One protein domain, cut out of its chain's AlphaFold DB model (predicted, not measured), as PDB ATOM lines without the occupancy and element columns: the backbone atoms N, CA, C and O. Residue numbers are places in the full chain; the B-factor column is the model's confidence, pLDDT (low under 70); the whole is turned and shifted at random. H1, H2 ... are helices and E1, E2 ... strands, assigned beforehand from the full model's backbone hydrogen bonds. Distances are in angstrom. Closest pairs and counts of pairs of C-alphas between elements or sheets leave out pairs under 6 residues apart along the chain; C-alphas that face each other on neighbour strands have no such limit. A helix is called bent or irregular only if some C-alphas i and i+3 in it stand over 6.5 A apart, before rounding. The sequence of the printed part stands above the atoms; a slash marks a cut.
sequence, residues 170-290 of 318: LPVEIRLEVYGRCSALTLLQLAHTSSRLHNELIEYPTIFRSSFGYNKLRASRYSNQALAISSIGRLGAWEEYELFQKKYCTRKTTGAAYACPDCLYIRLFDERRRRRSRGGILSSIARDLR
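What this domain is: This is residues 170 to 290 of the 318 residues of the protein "F-box domain-containing protein" of Ascobolus immersus RN42 (UniProt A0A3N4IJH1). An elongated body has a knot of four helices, H1 to H4, at one end, with H2 and H3 folded into a helical hairpin and H4 packing on both H1 and H2. Next to this knot, H5 and H6 lie on opposite sides of the long axis, joined by a long winding stretch without named elements, and the small strand hairpin E1 and E2 follows beside H6; beyond it a thin tail with H7 and H8 makes the other end, where residues 275 to 284 stick out and the chain then folds back through H8. The printed part has 121 residues, with six named helices, then two strands, then two more helices along the chain; the sheet, in the order E1, E2, is antiparallel, and the class is mostly helix. The whole is only just loose, close to compact, with a radius of gyration of the C-alphas of 16.6 A and spans of 60 by 31 by 23 A.

Where its parts are: H1 is residues 172 to 180, 12.3 A from first to last C-alpha, and begins with C-alpha 172 at (148.417, 126.958, 106.133). H2 is residues 184 to 193, 14.6 A, H3 is residues 195 to 203, 12.2 A, and H4 is residues 205 to 210, 8.7 A. H5 is a short helix of four residues, 216 to 219. Residues 220 to 237 hold no named element, and their C-alphas lie 3 to 16 A from the mean of all C-alphas. H6, residues 238 to 248, is the longest helix by residues and measures 14.8 A; its C-alpha 238 is at (168.509, 115.849, 86.935). The strands are E1, residues 257 to 259, and E2, residues 266 to 268. H7, residues 271 to 279, measures 15.0 A and is irregular, with C-alphas 276 and 279 7.1 A apart. H8, residues 285 to 288, ends with C-alpha 288 at (170.365, 124.331, 66.019).

How they stand to each other: H1 touches H4 at a shallow tilt of 29 degrees, the same way, closest at the C-alphas of Gly 180 and Ile 207, 5.6 A apart. H2 and H3 form a helical hairpin and touch at a steep tilt of 41 degrees, opposite ways; their closest C-alphas, of Ala 191 and His 198, are 4.1 A apart. H2 and H4 only just touch, with 3 pairs of C-alphas within 8 A, the closest being Ala 184 and Phe 208 at 5.7 A. H1 and H3 are near each other. H5 is close to H4 but not clearly touching, with the C-alphas of Arg 209 and Lys 216 closest at 7.2 A. H6 is close to H2 but not clearly touching, with the C-alphas of Leu 185 and Glu 240 closest at 7.5 A, and it is apart from H5. The closest C-alphas of H6 and E1 are those of Tyr 241 and Ala 259, 6.8 A apart. E1 and E2 form an antiparallel hairpin, with N 258 and O 267 at 2.9 A and N 267 and O 258 at 2.8 A, both within hydrogen-bond range. H7 touches no helix, and H7 and H8 are apart. In H1, H2, H3, H4 and H6 every O i to N i+4 pair is within hydrogen-bond range; in H7 1 of 5 is, beside 3 of 6 O i to N i+3 pairs, and H5 and H8 are too short for an O i to N i+4 pair.

The domain as a whole: The two C-alphas farthest apart, those of Pro 171 and Ile 281, are 59.7 A apart. Residues 275 to 284, of which 275 to 279 belong to H7, stand free; the body without them spans 52 by 30 by 23 A. The printed part has no cut, and the link from H5 to H6, 18 residues, is long. The mean pLDDT of the printed part is 83.8, and it is under 70 at residues 251 to 256 and 270 to 290.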
ATOM      1  N   LEU A 170     147.354 119.958 107.501       95.38
ATOM      2  CA  LEU A 170     148.301 120.877 108.138       95.38
ATOM      3  C   LEU A 170     147.744 122.317 108.161       95.38
ATOM      4  O   LEU A 170     146.989 122.692 107.254       95.38
ATOM      5  N   PRO A 171     148.119 123.142 109.155       96.94
ATOM      6  CA  PRO A 171     147.904 124.587 109.105       96.94
ATOM      7  C   PRO A 171     148.527 125.205 107.847       96.94
ATOM      8  O   PRO A 171     149.478 124.656 107.278       96.94
ATOM      9  N   VAL A 172     147.969 126.324 107.383       97.44
ATOM     10  CA  VAL A 172     148.417 126.958 106.133       97.44
ATOM     11  C   VAL A 172     149.861 127.439 106.255       97.44
ATOM     12  O   VAL A 172     150.643 127.224 105.340       97.44
ATOM     13  N   GLU A 173     150.255 127.957 107.413       97.75
ATOM     14  CA  GLU A 173     151.589 128.478 107.714       97.75
ATOM     15  C   GLU A 173     152.666 127.412 107.478       97.75
ATOM     16  O   GLU A 173     153.646 127.652 106.772       97.75
ATOM     17  N   ILE A 174     152.432 126.193 107.978       98.06
ATOM     18  CA  ILE A 174     153.340 125.054 107.798       98.06
ATOM     19  C   ILE A 174     153.410 124.641 106.324       98.06
ATOM     20  O   ILE A 174     154.483 124.313 105.815       98.06
ATOM     21  N   ARG A 175     152.284 124.683 105.595       97.69
ATOM     22  CA  ARG A 175     152.291 124.411 104.148       97.69
ATOM     23  C   ARG A 175     153.084 125.464 103.375       97.69
ATOM     24  O   ARG A 175     153.871 125.089 102.509       97.69
ATOM     25  N   LEU A 176     152.913 126.748 103.693       97.06
ATOM     26  CA  LEU A 176     153.654 127.840 103.055       97.06
ATOM     27  C   LEU A 176     155.161 127.725 103.331       97.06
ATOM     28  O   LEU A 176     155.955 127.947 102.416       97.06
ATOM     29  N   GLU A 177     155.562 127.302 104.536       97.19
ATOM     30  CA  GLU A 177     156.970 127.022 104.847       97.19
ATOM     31  C   GLU A 177     157.530 125.891 103.969       97.19
ATOM     32  O   GLU A 177     158.614 126.023 103.393       97.19
ATOM     33  N   VAL A 178     156.774 124.800 103.795       97.69
ATOM     34  CA  VAL A 178     157.155 123.704 102.888       97.69
ATOM     35  C   VAL A 178     157.268 124.202 101.444       97.69
ATOM     36  O   VAL A 178     158.242 123.880 100.759       97.69
ATOM     37  N   TYR A 179     156.320 125.019 100.976       98.06
ATOM     38  CA  TYR A 179     156.369 125.590  99.628       98.06
ATOM     39  C   TYR A 179     157.594 126.489  99.420       98.06
ATOM     40  O   TYR A 179     158.197 126.445  98.347       98.06
ATOM     41  N   GLY A 180     157.999 127.253 100.440       97.38
ATOM     42  CA  GLY A 180     159.192 128.105 100.398       97.38
ATOM     43  C   GLY A 180     160.494 127.338 100.144       97.38
ATOM     44  O   GLY A 180     161.452 127.910  99.628       97.38
ATOM     45  N   ARG A 181     160.520 126.031 100.435       97.56
ATOM     46  CA  ARG A 181     161.673 125.146 100.189       97.56
ATOM     47  C   ARG A 181     161.594 124.391  98.857       97.56
ATOM     48  O   ARG A 181     162.518 123.660  98.512       97.56
ATOM     49  N   CYS A 182     160.502 124.541  98.110       97.75
ATOM     50  CA  CYS A 182     160.283 123.851  96.842       97.75
ATOM     51  C   CYS A 182     160.795 124.669  95.644       97.75
ATOM     52  O   CYS A 182     160.775 125.903  95.645       97.75
ATOM     53  N   SER A 183     161.197 123.979  94.571       97.88
ATOM     54  CA  SER A 183     161.474 124.631  93.287       97.88
ATOM     55  C   SER A 183     160.174 125.108  92.631       97.88
ATOM     56  O   SER A 183     159.083 124.599  92.907       97.88
ATOM     57  N   ALA A 184     160.280 126.035  91.679       97.69
ATOM     58  CA  ALA A 184     159.135 126.478  90.889       97.69
ATOM     59  C   ALA A 184     158.468 125.324  90.111       97.69
ATOM     60  O   ALA A 184     157.248 125.337  89.929       97.69
ATOM     61  N   LEU A 185     159.231 124.308  89.678       97.25
ATOM     62  CA  LEU A 185     158.670 123.127  89.013       97.25
ATOM     63  C   LEU A 185     157.900 122.249  89.992       97.25
ATOM     64  O   LEU A 185     156.791 121.816  89.670       97.25
ATOM     65  N   THR A 186     158.450 122.006  91.180       97.25
ATOM     66  CA  THR A 186     157.754 121.249  92.224       97.25
ATOM     67  C   THR A 186     156.452 121.945  92.616       97.25
ATOM     68  O   THR A 186     155.404 121.303  92.655       97.25
ATOM     69  N   LEU A 187     156.483 123.266  92.819       97.75
ATOM     70  CA  LEU A 187     155.284 124.049  93.127       97.75
ATOM     71  C   LEU A 187     154.243 123.979  92.009       97.75
ATOM     72  O   LEU A 187     153.056 123.824  92.289       97.75
ATOM     73  N   LEU A 188     154.670 124.023  90.742       96.94
ATOM     74  CA  LEU A 188     153.761 123.866  89.607       96.94
ATOM     75  C   LEU A 188     153.072 122.498  89.653       96.94
ATOM     76  O   LEU A 188     151.873 122.392  89.415       96.94
ATOM     77  N   GLN A 189     153.813 121.444  89.984       96.25
ATOM     78  CA  GLN A 189     153.244 120.106  90.105       96.25
ATOM     79  C   GLN A 189     152.280 119.984  91.281       96.25
ATOM     80  O   GLN A 189     151.210 119.411  91.093       96.25
ATOM     81  N   LEU A 190     152.611 120.550  92.446       96.00
ATOM     82  CA  LEU A 190     151.712 120.600  93.605       96.00
ATOM     83  C   LEU A 190     150.415 121.349  93.279       96.00
ATOM     84  O   LEU A 190     149.329 120.890  93.624       96.00
ATOM     85  N   ALA A 191     150.503 122.449  92.533       96.56
ATOM     86  CA  ALA A 191     149.328 123.174  92.065       96.56
ATOM     87  C   ALA A 191     148.424 122.313  91.156       96.56
ATOM     88  O   ALA A 191     147.214 122.505  91.119       96.56
ATOM     89  N   HIS A 192     148.984 121.337  90.435       95.12
ATOM     90  CA  HIS A 192     148.211 120.422  89.591       95.12
ATOM     91  C   HIS A 192     147.605 119.227  90.341       95.12
ATOM     92  O   HIS A 192     146.729 118.566  89.783       95.12
ATOM     93  N   THR A 193     148.040 118.915  91.566       94.31
ATOM     94  CA  THR A 193     147.493 117.772  92.322       94.31
ATOM     95  C   THR A 193     146.241 118.126  93.116       94.31
ATOM     96  O   THR A 193     145.434 117.242  93.401       94.31
ATOM     97  N   SER A 194     146.055 119.396  93.484       94.75
ATOM     98  CA  SER A 194     144.919 119.836  94.291       94.75
ATOM     99  C   SER A 194     144.566 121.299  94.037       94.75
ATOM    100  O   SER A 194     145.425 122.178  94.097       94.75
ATOM    101  N   SER A 195     143.272 121.573  93.848       95.25
ATOM    102  CA  SER A 195     142.739 122.934  93.711       95.25
ATOM    103  C   SER A 195     142.983 123.798  94.949       95.25
ATOM    104  O   SER A 195     143.190 124.999  94.822       95.25
ATOM    105  N   ARG A 196     143.019 123.196  96.146       96.06
ATOM    106  CA  ARG A 196     143.337 123.918  97.383       96.06
ATOM    107  C   ARG A 196     144.767 124.453  97.358       96.06
ATOM    108  O   ARG A 196     144.965 125.638  97.584       96.06
ATOM    109  N   LEU A 197     145.738 123.595  97.034       96.50
ATOM    110  CA  LEU A 197     147.151 123.989  96.948       96.50
ATOM    111  C   LEU A 197     147.368 125.008  95.819       96.50
ATOM    112  O   LEU A 197     148.145 125.944  95.968       96.50
ATOM    113  N   HIS A 198     146.646 124.856  94.704       96.62
ATOM    114  CA  HIS A 198     146.643 125.833  93.617       96.62
ATOM    115  C   HIS A 198     146.184 127.222  94.079       96.62
ATOM    116  O   HIS A 198     146.873 128.206  93.816       96.62
ATOM    117  N   ASN A 199     145.051 127.295  94.786       96.44
ATOM    118  CA  ASN A 199     144.509 128.555  95.292       96.44
ATOM    119  C   ASN A 199     145.455 129.206  96.307       96.44
ATOM    120  O   ASN A 199     145.714 130.399  96.198       96.44
ATOM    121  N   GLU A 200     146.036 128.419  97.219       97.12
ATOM    122  CA  GLU A 200     147.047 128.908  98.166       97.12
ATOM    123  C   GLU A 200     148.255 129.507  97.430       97.12
ATOM    124  O   GLU A 200     148.693 130.611  97.737       97.12
ATOM    125  N   LEU A 201     148.779 128.836  96.402       96.69
ATOM    126  CA  LEU A 201     149.912 129.370  95.639       96.69
ATOM    127  C   LEU A 201     149.563 130.649  94.870       96.69
ATOM    128  O   LEU A 201     150.422 131.515  94.729       96.69
ATOM    129  N   ILE A 202     148.328 130.783  94.380       95.88
ATOM    130  CA  ILE A 202     147.847 132.018  93.744       95.88
ATOM    131  C   ILE A 202     147.739 133.159  94.760       95.88
ATOM    132  O   ILE A 202     148.097 134.290  94.428       95.88
ATOM    133  N   GLU A 203     147.267 132.870  95.974       96.38
ATOM    134  CA  GLU A 203     147.108 133.843  97.059       96.38
ATOM    135  C   GLU A 203     148.459 134.353  97.590       96.38
ATOM    136  O   GLU A 203     148.599 135.543  97.875       96.38
ATOM    137  N   TYR A 204     149.484 133.492  97.616       96.94
ATOM    138  CA  TYR A 204     150.833 133.815  98.102       96.94
ATOM    139  C   TYR A 204     151.895 133.770  96.987       96.94
ATOM    140  O   TYR A 204     152.818 132.946  97.014       96.94
ATOM    141  N   PRO A 205     151.849 134.681  95.995       96.19
ATOM    142  CA  PRO A 205     152.707 134.586  94.822       96.19
ATOM    143  C   PRO A 205     154.184 134.884  95.097       96.19
ATOM    144  O   PRO A 205     155.048 134.548  94.287       96.19
ATOM    145  N   THR A 206     154.501 135.524  96.226       96.56
ATOM    146  CA  THR A 206     155.881 135.766  96.671       96.56
ATOM    147  C   THR A 206     156.665 134.465  96.832       96.56
ATOM    148  O   THR A 206     157.859 134.449  96.527       96.56
ATOM    149  N   ILE A 207     155.990 133.375  97.211       97.31
ATOM    150  CA  ILE A 207     156.583 132.048  97.375       97.31
ATOM    151  C   ILE A 207     157.148 131.570  96.041       97.31
ATOM    152  O   ILE A 207     158.361 131.515  95.873       97.31
ATOM    153  N   PHE A 208     156.304 131.344  95.030       97.12
ATOM    154  CA  PHE A 208     156.807 130.809  93.764       97.12
ATOM    155  C   PHE A 208     157.674 131.808  92.978       97.12
ATOM    156  O   PHE A 208     158.475 131.389  92.147       97.12
ATOM    157  N   ARG A 209     157.547 133.123  93.223       96.19
ATOM    158  CA  ARG A 209     158.413 134.150  92.603       96.19
ATOM    159  C   ARG A 209     159.828 134.185  93.166       96.19
ATOM    160  O   ARG A 209     160.716 134.714  92.489       96.19
ATOM    161  N   SER A 210     160.005 133.720  94.399       96.81
ATOM    162  CA  SER A 210     161.308 133.587  95.056       96.81
ATOM    163  C   SER A 210     161.879 132.172  94.927       96.81
ATOM    164  O   SER A 210     163.093 132.010  95.014       96.81
ATOM    165  N   SER A 211     161.041 131.172  94.629       97.44
ATOM    166  CA  SER A 211     161.470 129.797  94.379       97.44
ATOM    167  C   SER A 211     162.474 129.666  93.233       97.44
ATOM    168  O   SER A 211     162.390 130.324  92.189       97.44
ATOM    169  N   PHE A 212     163.398 128.722  93.404       97.44
ATOM    170  CA  PHE A 212     164.396 128.382  92.399       97.44
ATOM    171  C   PHE A 212     163.745 128.001  91.059       97.44
ATOM    172  O   PHE A 212     162.765 127.258  91.009       97.44
ATOM    173  N   GLY A 213     164.323 128.489  89.958       95.81
ATOM    174  CA  GLY A 213     163.888 128.152  88.603       95.81
ATOM    175  C   GLY A 213     162.792 129.048  88.030       95.81
ATOM    176  O   GLY A 213     162.547 128.988  86.822       95.81
ATOM    177  N   TYR A 214     162.174 129.918  88.834       96.12
ATOM    178  CA  TYR A 214     161.184 130.880  88.351       96.12
ATOM    179  C   TYR A 214     161.834 132.004  87.526       96.12
ATOM    180  O   TYR A 214     162.785 132.657  87.955       96.12
ATOM    181  N   ASN A 215     161.308 132.266  86.329       94.12
ATOM    182  CA  ASN A 215     161.806 133.291  85.413       94.12
ATOM    183  C   ASN A 215     160.841 134.485  85.353       94.12
ATOM    184  O   ASN A 215     159.862 134.486  84.598       94.12
ATOM    185  N   LYS A 216     161.167 135.542  86.110       92.69
ATOM    186  CA  LYS A 216     160.376 136.784  86.203       92.69
ATOM    187  C   LYS A 216     160.169 137.467  84.844       92.69
ATOM    188  O   LYS A 216     159.081 137.967  84.575       92.69
ATOM    189  N   LEU A 217     161.182 137.445  83.972       89.62
ATOM    190  CA  LEU A 217     161.133 138.076  82.645       89.62
ATOM    191  C   LEU A 217     160.190 137.350  81.681       89.62
ATOM    192  O   LEU A 217     159.634 137.960  80.769       89.62
ATOM    193  N   ARG A 218     160.023 136.034  81.851       85.56
ATOM    194  CA  ARG A 218     159.039 135.260  81.085       85.56
ATOM    195  C   ARG A 218     157.645 135.411  81.660       85.56
ATOM    196  O   ARG A 218     156.703 135.567  80.892       85.56
ATOM    197  N   ALA A 219     157.526 135.396  82.984       87.81
ATOM    198  CA  ALA A 219     156.249 135.552  83.659       87.81
ATOM    199  C   ALA A 219     155.593 136.907  83.360       87.81
ATOM    200  O   ALA A 219     154.395 136.945  83.113       87.81
ATOM    201  N   SER A 220     156.367 137.997  83.289       87.25
ATOM    202  CA  SER A 220     155.837 139.339  83.001       87.25
ATOM    203  C   SER A 220     155.177 139.478  81.625       87.25
ATOM    204  O   SER A 220     154.377 140.386  81.420       87.25
ATOM    205  N   ARG A 221     155.477 138.577  80.677       84.00
ATOM    206  CA  ARG A 221     154.837 138.558  79.350       84.00
ATOM    207  C   ARG A 221     153.398 138.058  79.392       84.00
ATOM    208  O   ARG A 221     152.673 138.224  78.415       84.00
ATOM    209  N   TYR A 222     153.002 137.432  80.493       81.12
ATOM    210  CA  TYR A 222     151.653 136.955  80.717       81.12
ATOM    211  C   TYR A 222     151.007 137.869  81.759       81.12
ATOM    212  O   TYR A 222     151.525 138.042  82.859       81.12
ATOM    213  N   SER A 223     149.871 138.475  81.406       73.00
ATOM    214  CA  SER A 223     149.112 139.376  82.291       73.00
ATOM    215  C   SER A 223     148.712 138.711  83.609       73.00
ATOM    216  O   SER A 223     148.494 139.382  84.613       73.00
ATOM    217  N   ASN A 224     148.651 137.381  83.604       70.19
ATOM    218  CA  ASN A 224     148.336 136.576  84.761       70.19
ATOM    219  C   ASN A 224     149.663 136.083  85.325       70.19
ATOM    220  O   ASN A 224     150.291 135.196  84.749       70.19
ATOM    221  N   GLN A 225     150.080 136.656  86.455       77.38
ATOM    222  CA  GLN A 225     151.297 136.307  87.200       77.38
ATOM    223  C   GLN A 225     151.239 134.884  87.802       77.38
ATOM    224  O   GLN A 225     151.843 134.633  88.839       77.38
ATOM    225  N   ALA A 226     150.489 133.973  87.184       88.00
ATOM    226  CA  ALA A 226     150.258 132.611  87.618       88.00
ATOM    227  C   ALA A 226     151.488 131.733  87.362       88.00
ATOM    228  O   ALA A 226     152.238 131.918  86.398       88.00
ATOM    229  N   LEU A 227     151.666 130.740  88.229       94.44
ATOM    230  CA  LEU A 227     152.685 129.716  88.076       94.44
ATOM    231  C   LEU A 227     152.318 128.805  86.897       94.44
ATOM    232  O   LEU A 227     151.343 128.060  86.946       94.44
ATOM    233  N   ALA A 228     153.096 128.884  85.820       93.44
ATOM    234  CA  ALA A 228     152.881 128.125  84.591       93.44
ATOM    235  C   ALA A 228     154.196 127.541  84.069       93.44
ATOM    236  O   ALA A 228     155.277 128.045  84.377       93.44
ATOM    237  N   ILE A 229     154.126 126.533  83.197       92.81
ATOM    238  CA  ILE A 229     155.333 125.917  82.621       92.81
ATOM    239  C   ILE A 229     156.213 126.928  81.865       92.81
ATOM    240  O   ILE A 229     157.436 126.840  81.901       92.81
ATOM    241  N   SER A 230     155.606 127.945  81.243       90.38
ATOM    242  CA  SER A 230     156.311 129.028  80.548       90.38
ATOM    243  C   SER A 230     157.082 129.961  81.488       90.38
ATOM    244  O   SER A 230     158.029 130.622  81.056       90.38
ATOM    245  N   SER A 231     156.694 130.007  82.766       92.94
ATOM    246  CA  SER A 231     157.367 130.791  83.806       92.94
ATOM    247  C   SER A 231     158.575 130.072  84.411       92.94
ATOM    248  O   SER A 231     159.352 130.703  85.119       92.94
ATOM    249  N   ILE A 232     158.789 128.788  84.103       94.44
ATOM    250  CA  ILE A 232     159.960 128.044  84.572       94.44
ATOM    251  C   ILE A 232     161.108 128.245  83.580       94.44
ATOM    252  O   ILE A 232     161.001 127.963  82.384       94.44
ATOM    253  N   GLY A 233     162.210 128.798  84.075       93.56
ATOM    254  CA  GLY A 233     163.428 129.048  83.308       93.56
ATOM    255  C   GLY A 233     164.518 128.012  83.531       93.56
ATOM    256  O   GLY A 233     165.313 127.787  82.624       93.56
ATOM    257  N   ARG A 234     164.569 127.380  84.708       94.31
ATOM    258  CA  ARG A 234     165.664 126.481  85.093       94.31
ATOM    259  C   ARG A 234     165.168 125.357  85.998       94.31
ATOM    260  O   ARG A 234     164.262 125.584  86.793       94.31
ATOM    261  N   LEU A 235     165.774 124.181  85.867       95.50
ATOM    262  CA  LEU A 235     165.522 123.003  86.702       95.50
ATOM    263  C   LEU A 235     166.660 122.818  87.709       95.50
ATOM    264  O   LEU A 235     167.805 123.177  87.422       95.50
ATOM    265  N   GLY A 236     166.326 122.355  88.913       91.19
ATOM    266  CA  GLY A 236     167.242 122.300  90.056       91.19
ATOM    267  C   GLY A 236     168.128 121.066  90.074       91.19
ATOM    268  O   GLY A 236     169.245 121.129  90.572       91.19
ATOM    269  N   ALA A 237     167.648 119.964  89.499       92.00
ATOM    270  CA  ALA A 237     168.354 118.693  89.489       92.00
ATOM    271  C   ALA A 237     167.999 117.857  88.251       92.00
ATOM    272  O   ALA A 237     167.090 118.194  87.481       92.00
ATOM    273  N   TRP A 238     168.723 116.758  88.060       88.44
ATOM    274  CA  TRP A 238     168.509 115.849  86.935       88.44
ATOM    275  C   TRP A 238     167.143 115.149  87.009       88.44
ATOM    276  O   TRP A 238     166.471 114.983  85.994       88.44
ATOM    277  N   GLU A 239     166.667 114.837  88.210       93.88
ATOM    278  CA  GLU A 239     165.351 114.241  88.459       93.88
ATOM    279  C   GLU A 239     164.227 115.177  87.997       93.88
ATOM    280  O   GLU A 239     163.249 114.747  87.379       93.88
ATOM    281  N   GLU A 240     164.385 116.482  88.242       94.25
ATOM    282  CA  GLU A 240     163.459 117.492  87.730       94.25
ATOM    283  C   GLU A 240     163.492 117.569  86.209       94.25
ATOM    284  O   GLU A 240     162.447 117.757  85.588       94.25
ATOM    285  N   TYR A 241     164.666 117.402  85.602       92.88
ATOM    286  CA  TYR A 241     164.818 117.322  84.153       92.88
ATOM    287  C   TYR A 241     164.114 116.113  83.556       92.88
ATOM    288  O   TYR A 241     163.320 116.284  82.629       92.88
ATOM    289  N   GLU A 242     164.322 114.917  84.096       91.00
ATOM    290  CA  GLU A 242     163.643 113.712  83.615       91.00
ATOM    291  C   GLU A 242     162.127 113.846  83.750       91.00
ATOM    292  O   GLU A 242     161.370 113.562  82.816       91.00
ATOM    293  N   LEU A 243     161.675 114.359  84.894       92.62
ATOM    294  CA  LEU A 243     160.269 114.618  85.147       92.62
ATOM    295  C   LEU A 243     159.707 115.683  84.199       92.62
ATOM    296  O   LEU A 243     158.594 115.521  83.682       92.62
ATOM    297  N   PHE A 244     160.476 116.741  83.931       93.44
ATOM    298  CA  PHE A 244     160.114 117.788  82.986       93.44
ATOM    299  C   PHE A 244     159.966 117.222  81.574       93.44
ATOM    300  O   PHE A 244     158.947 117.448  80.917       93.44
ATOM    301  N   GLN A 245     160.940 116.433  81.121       90.19
ATOM    302  CA  GLN A 245     160.901 115.791  79.812       90.19
ATOM    303  C   GLN A 245     159.720 114.840  79.677       90.19
ATOM    304  O   GLN A 245     158.986 114.902  78.689       90.19
ATOM    305  N   LYS A 246     159.496 114.004  80.690       90.38
ATOM    306  CA  LYS A 246     158.404 113.033  80.704       90.38
ATOM    307  C   LYS A 246     157.031 113.703  80.652       90.38
ATOM    308  O   LYS A 246     156.150 113.211  79.950       90.38
ATOM    309  N   LYS A 247     156.828 114.794  81.401       90.12
ATOM    310  CA  LYS A 247     155.509 115.434  81.542       90.12
ATOM    311  C   LYS A 247     155.237 116.547  80.533       90.12
ATOM    312  O   LYS A 247     154.101 116.674  80.083       90.12
ATOM    313  N   TYR A 248     156.238 117.353  80.186       88.81
ATOM    314  CA  TYR A 248     156.029 118.604  79.448       88.81
ATOM    315  C   TYR A 248     156.647 118.602  78.043       88.81
ATOM    316  O   TYR A 248     156.153 119.318  77.173       88.81
ATOM    317  N   CYS A 249     157.639 117.752  77.760       83.88
ATOM    318  CA  CYS A 249     158.207 117.604  76.413       83.88
ATOM    319  C   CYS A 249     157.432 116.568  75.574       83.88
ATOM    320  O   CYS A 249     158.001 115.586  75.093       83.88
ATOM    321  N   THR A 250     156.124 116.752  75.371       73.31
ATOM    322  CA  THR A 250     155.378 115.869  74.456       73.31
ATOM    323  C   THR A 250     155.595 116.298  72.999       73.31
ATOM    324  O   THR A 250     155.412 117.454  72.630       73.31
ATOM    325  N   ARG A 251     156.012 115.351  72.144       58.03
ATOM    326  CA  ARG A 251     156.516 115.565  70.764       58.03
ATOM    327  C   ARG A 251     155.541 116.213  69.758       58.03
ATOM    328  O   ARG A 251     155.880 116.287  68.581       58.03
ATOM    329  N   LYS A 252     154.332 116.630  70.149       56.56
ATOM    330  CA  LYS A 252     153.244 116.921  69.194       56.56
ATOM    331  C   LYS A 252     152.745 118.364  69.155       56.56
ATOM    332  O   LYS A 252     151.966 118.673  68.262       56.56
ATOM    333  N   THR A 253     153.179 119.254  70.046       50.69
ATOM    334  CA  THR A 253     152.717 120.648  70.021       50.69
ATOM    335  C   THR A 253     153.777 121.585  69.449       50.69
ATOM    336  O   THR A 253     154.922 121.666  69.898       50.69
ATOM    337  N   THR A 254     153.373 122.303  68.409       50.78
ATOM    338  CA  THR A 254     154.006 123.521  67.910       50.78
ATOM    339  C   THR A 254     154.198 124.495  69.082       50.78
ATOM    340  O   THR A 254     153.223 125.028  69.606       50.78
ATOM    341  N   GLY A 255     155.440 124.634  69.565       62.62
ATOM    342  CA  GLY A 255     155.781 125.394  70.781       62.62
ATOM    343  C   GLY A 255     156.396 124.584  71.933       62.62
ATOM    344  O   GLY A 255     156.441 125.081  73.057       62.62
ATOM    345  N   ALA A 256     156.859 123.353  71.687       69.69
ATOM    346  CA  ALA A 256     157.465 122.501  72.711       69.69
ATOM    347  C   ALA A 256     158.578 123.216  73.503       69.69
ATOM    348  O   ALA A 256     159.531 123.760  72.942       69.69
ATOM    349  N   ALA A 257     158.454 123.202  74.828       81.38
ATOM    350  CA  ALA A 257     159.544 123.562  75.717       81.38
ATOM    351  C   ALA A 257     160.602 122.449  75.687       81.38
ATOM    352  O   ALA A 257     160.260 121.272  75.605       81.38
ATOM    353  N   TYR A 258     161.878 122.811  75.760       85.38
ATOM    354  CA  TYR A 258     162.984 121.865  75.874       85.38
ATOM    355  C   TYR A 258     163.918 122.316  76.989       85.38
ATOM    356  O   TYR A 258     164.304 123.481  77.035       85.38
ATOM    357  N   ALA A 259     164.288 121.398  77.876       86.94
ATOM    358  CA  ALA A 259     165.341 121.629  78.853       86.94
ATOM    359  C   ALA A 259     166.671 121.119  78.293       86.94
ATOM    360  O   ALA A 259     166.722 120.025  77.737       86.94
ATOM    361  N   CYS A 260     167.736 121.905  78.429       81.81
ATOM    362  CA  CYS A 260     169.090 121.468  78.095       81.81
ATOM    363  C   CYS A 260     169.595 120.467  79.159       81.81
ATOM    364  O   CYS A 260     169.532 120.814  80.337       81.81
ATOM    365  N   PRO A 261     170.103 119.273  78.789       82.25
ATOM    366  CA  PRO A 261     170.589 118.276  79.750       82.25
ATOM    367  C   PRO A 261     171.755 118.782  80.599       82.25
ATOM    368  O   PRO A 261     171.834 118.473  81.780       82.25
ATOM    369  N   ASP A 262     172.643 119.580  80.015       77.06
ATOM    370  CA  ASP A 262     173.898 119.934  80.677       77.06
ATOM    371  C   ASP A 262     173.745 121.121  81.640       77.06
ATOM    372  O   ASP A 262     174.364 121.150  82.697       77.06
ATOM    373  N   CYS A 263     172.919 122.119  81.290       83.50
ATOM    374  CA  CYS A 263     172.735 123.328  82.110       83.50
ATOM    375  C   CYS A 263     171.350 123.446  82.762       83.50
ATOM    376  O   CYS A 263     171.098 124.400  83.504       83.50
ATOM    377  N   LEU A 264     170.442 122.507  82.470       86.00
ATOM    378  CA  LEU A 264     169.085 122.434  83.017       86.00
ATOM    379  C   LEU A 264     168.201 123.659  82.713       86.00
ATOM    380  O   LEU A 264     167.145 123.854  83.319       86.00
ATOM    381  N   TYR A 265     168.607 124.496  81.756       88.75
ATOM    382  CA  TYR A 265     167.850 125.672  81.343       88.75
ATOM    383  C   TYR A 265     166.735 125.292  80.365       88.75
ATOM    384  O   TYR A 265     166.971 124.587  79.379       88.75
ATOM    385  N   ILE A 266     165.527 125.802  80.602       85.75
ATOM    386  CA  ILE A 266     164.368 125.580  79.736       85.75
ATOM    387  C   ILE A 266     164.344 126.642  78.644       85.75
ATOM    388  O   ILE A 266     164.197 127.841  78.901       85.75
ATOM    389  N   ARG A 267     164.397 126.210  77.391       83.56
ATOM    390  CA  ARG A 267     164.129 127.034  76.213       83.56
ATOM    391  C   ARG A 267     162.712 126.765  75.723       83.56
ATOM    392  O   ARG A 267     162.330 125.624  75.484       83.56
ATOM    393  N   LEU A 268     161.935 127.830  75.566       79.19
ATOM    394  CA  LEU A 268     160.647 127.766  74.881       79.19
ATOM    395  C   LEU A 268     160.905 127.997  73.396       79.19
ATOM    396  O   LEU A 268     161.532 128.994  73.028       79.19
ATOM    397  N   PHE A 269     160.455 127.076  72.547       70.62
ATOM    398  CA  PHE A 269     160.555 127.264  71.106       70.62
ATOM    399  C   PHE A 269     159.537 128.328  70.677       70.62
ATOM    400  O   PHE A 269     158.344 128.048  70.583       70.62
ATOM    401  N   ASP A 270     159.989 129.561  70.428       66.00
ATOM    402  CA  ASP A 270     159.131 130.580  69.823       66.00
ATOM    403  C   ASP A 270     159.061 130.352  68.310       66.00
ATOM    404  O   ASP A 270     159.975 130.673  67.541       66.00
ATOM    405  N   GLU A 271     157.950 129.774  67.870       59.03
ATOM    406  CA  GLU A 271     157.699 129.452  66.470       59.03
ATOM    407  C   GLU A 271     157.679 130.690  65.558       59.03
ATOM    408  O   GLU A 271     157.916 130.577  64.348       59.03
ATOM    409  N   ARG A 272     157.511 131.900  66.119       62.03
ATOM    410  CA  ARG A 272     157.611 133.153  65.350       62.03
ATOM    411  C   ARG A 272     158.998 133.346  64.739       62.03
ATOM    412  O   ARG A 272     159.096 133.893  63.638       62.03
ATOM    413  N   ARG A 273     160.066 132.840  65.371       61.16
ATOM    414  CA  ARG A 273     161.429 132.914  64.812       61.16
ATOM    415  C   ARG A 273     161.569 132.056  63.549       61.16
ATOM    416  O   ARG A 273     162.220 132.471  62.595       61.16
ATOM    417  N   ARG A 274     160.847 130.929  63.481       57.38
ATOM    418  CA  ARG A 274     160.826 130.022  62.319       57.38
ATOM    419  C   ARG A 274     160.266 130.680  61.058       57.38
ATOM    420  O   ARG A 274     160.722 130.371  59.962       57.38
ATOM    421  N   ARG A 275     159.295 131.591  61.196       60.50
ATOM    422  CA  ARG A 275     158.704 132.291  60.040       60.50
ATOM    423  C   ARG A 275     159.636 133.346  59.445       60.50
ATOM    424  O   ARG A 275     159.597 133.536  58.237       60.50
ATOM    425  N   ARG A 276     160.508 133.971  60.245       62.94
ATOM    426  CA  ARG A 276     161.501 134.939  59.739       62.94
ATOM    427  C   ARG A 276     162.679 134.267  59.030       62.94
ATOM    428  O   ARG A 276     163.202 134.828  58.079       62.94
ATOM    429  N   SER A 277     163.045 133.046  59.423       57.25
ATOM    430  CA  SER A 277     164.152 132.303  58.794       57.25
ATOM    431  C   SER A 277     163.772 131.540  57.516       57.25
ATOM    432  O   SER A 277     164.639 130.930  56.898       57.25
ATOM    433  N   ARG A 278     162.505 131.565  57.073       54.53
ATOM    434  CA  ARG A 278     162.052 130.859  55.855       54.53
ATOM    435  C   ARG A 278     162.563 131.448  54.529       54.53
ATOM    436  O   ARG A 278     162.240 130.902  53.484       54.53
ATOM    437  N   GLY A 279     163.396 132.490  54.563       58.91
ATOM    438  CA  GLY A 279     164.123 132.990  53.391       58.91
ATOM    439  C   GLY A 279     165.414 132.229  53.037       58.91
ATOM    440  O   GLY A 279     166.036 132.568  52.040       58.91
ATOM    441  N   GLY A 280     165.841 131.223  53.817       54.56
ATOM    442  CA  GLY A 280     167.090 130.483  53.574       54.56
ATOM    443  C   GLY A 280     166.938 128.974  53.787       54.56
ATOM    444  O   GLY A 280     166.522 128.513  54.847       54.56
ATOM    445  N   ILE A 281     167.256 128.204  52.753       51.25
ATOM    446  CA  ILE A 281     166.935 126.786  52.566       51.25
ATOM    447  C   ILE A 281     167.695 125.856  53.544       51.25
ATOM    448  O   ILE A 281     168.920 125.866  53.622       51.25
ATOM    449  N   LEU A 282     166.919 125.035  54.268       51.44
ATOM    450  CA  LEU A 282     167.165 123.682  54.821       51.44
ATOM    451  C   LEU A 282     168.413 123.356  55.677       51.44
ATOM    452  O   LEU A 282     168.410 122.318  56.336       51.44
ATOM    453  N   SER A 283     169.428 124.212  55.793       52.81
ATOM    454  CA  SER A 283     170.645 123.904  56.576       52.81
ATOM    455  C   SER A 283     170.577 124.278  58.068       52.81
ATOM    456  O   SER A 283     171.399 123.814  58.857       52.81
ATOM    457  N   SER A 284     169.589 125.076  58.494       51.31
ATOM    458  CA  SER A 284     169.571 125.647  59.854       51.31
ATOM    459  C   SER A 284     168.963 124.728  60.926       51.31
ATOM    460  O   SER A 284     169.332 124.817  62.092       51.31
ATOM    461  N   ILE A 285     168.063 123.805  60.561       52.41
ATOM    462  CA  ILE A 285     167.298 123.006  61.544       52.41
ATOM    463  C   ILE A 285     168.158 121.903  62.188       52.41
ATOM    464  O   ILE A 285     167.999 121.608  63.370       52.41
ATOM    465  N   ALA A 286     169.095 121.313  61.441       49.06
ATOM    466  CA  ALA A 286     169.985 120.270  61.959       49.06
ATOM    467  C   ALA A 286     171.180 120.827  62.758       49.06
ATOM    468  O   ALA A 286     171.773 120.090  63.547       49.06
ATOM    469  N   ARG A 287     171.513 122.114  62.574       51.72
ATOM    470  CA  ARG A 287     172.615 122.795  63.272       51.72
ATOM    471  C   ARG A 287     172.179 123.367  64.630       51.72
ATOM    472  O   ARG A 287     172.960 123.321  65.571       51.72
ATOM    473  N   ASP A 288     170.914 123.776  64.767       51.38
ATOM    474  CA  ASP A 288     170.365 124.331  66.019       51.38
ATOM    475  C   ASP A 288     170.159 123.298  67.142       51.38
ATOM    476  O   ASP A 288     170.226 123.646  68.317       51.38
ATOM    477  N   LEU A 289     169.922 122.023  66.817       51.84
ATOM    478  CA  LEU A 289     169.650 120.993  67.834       51.84
ATOM    479  C   LEU A 289     170.910 120.302  68.374       51.84
ATOM    480  O   LEU A 289     170.847 119.690  69.435       51.84
ATOM    481  N   ARG A 290     172.044 120.388  67.665       46.75
ATOM    482  CA  ARG A 290     173.294 119.705  68.046       46.75
ATOM    483  C   ARG A 290     174.363 120.612  68.672       46.75
ATOM    484  O   ARG A 290     175.369 120.085  69.123       46.75
TER     485      ARG A 290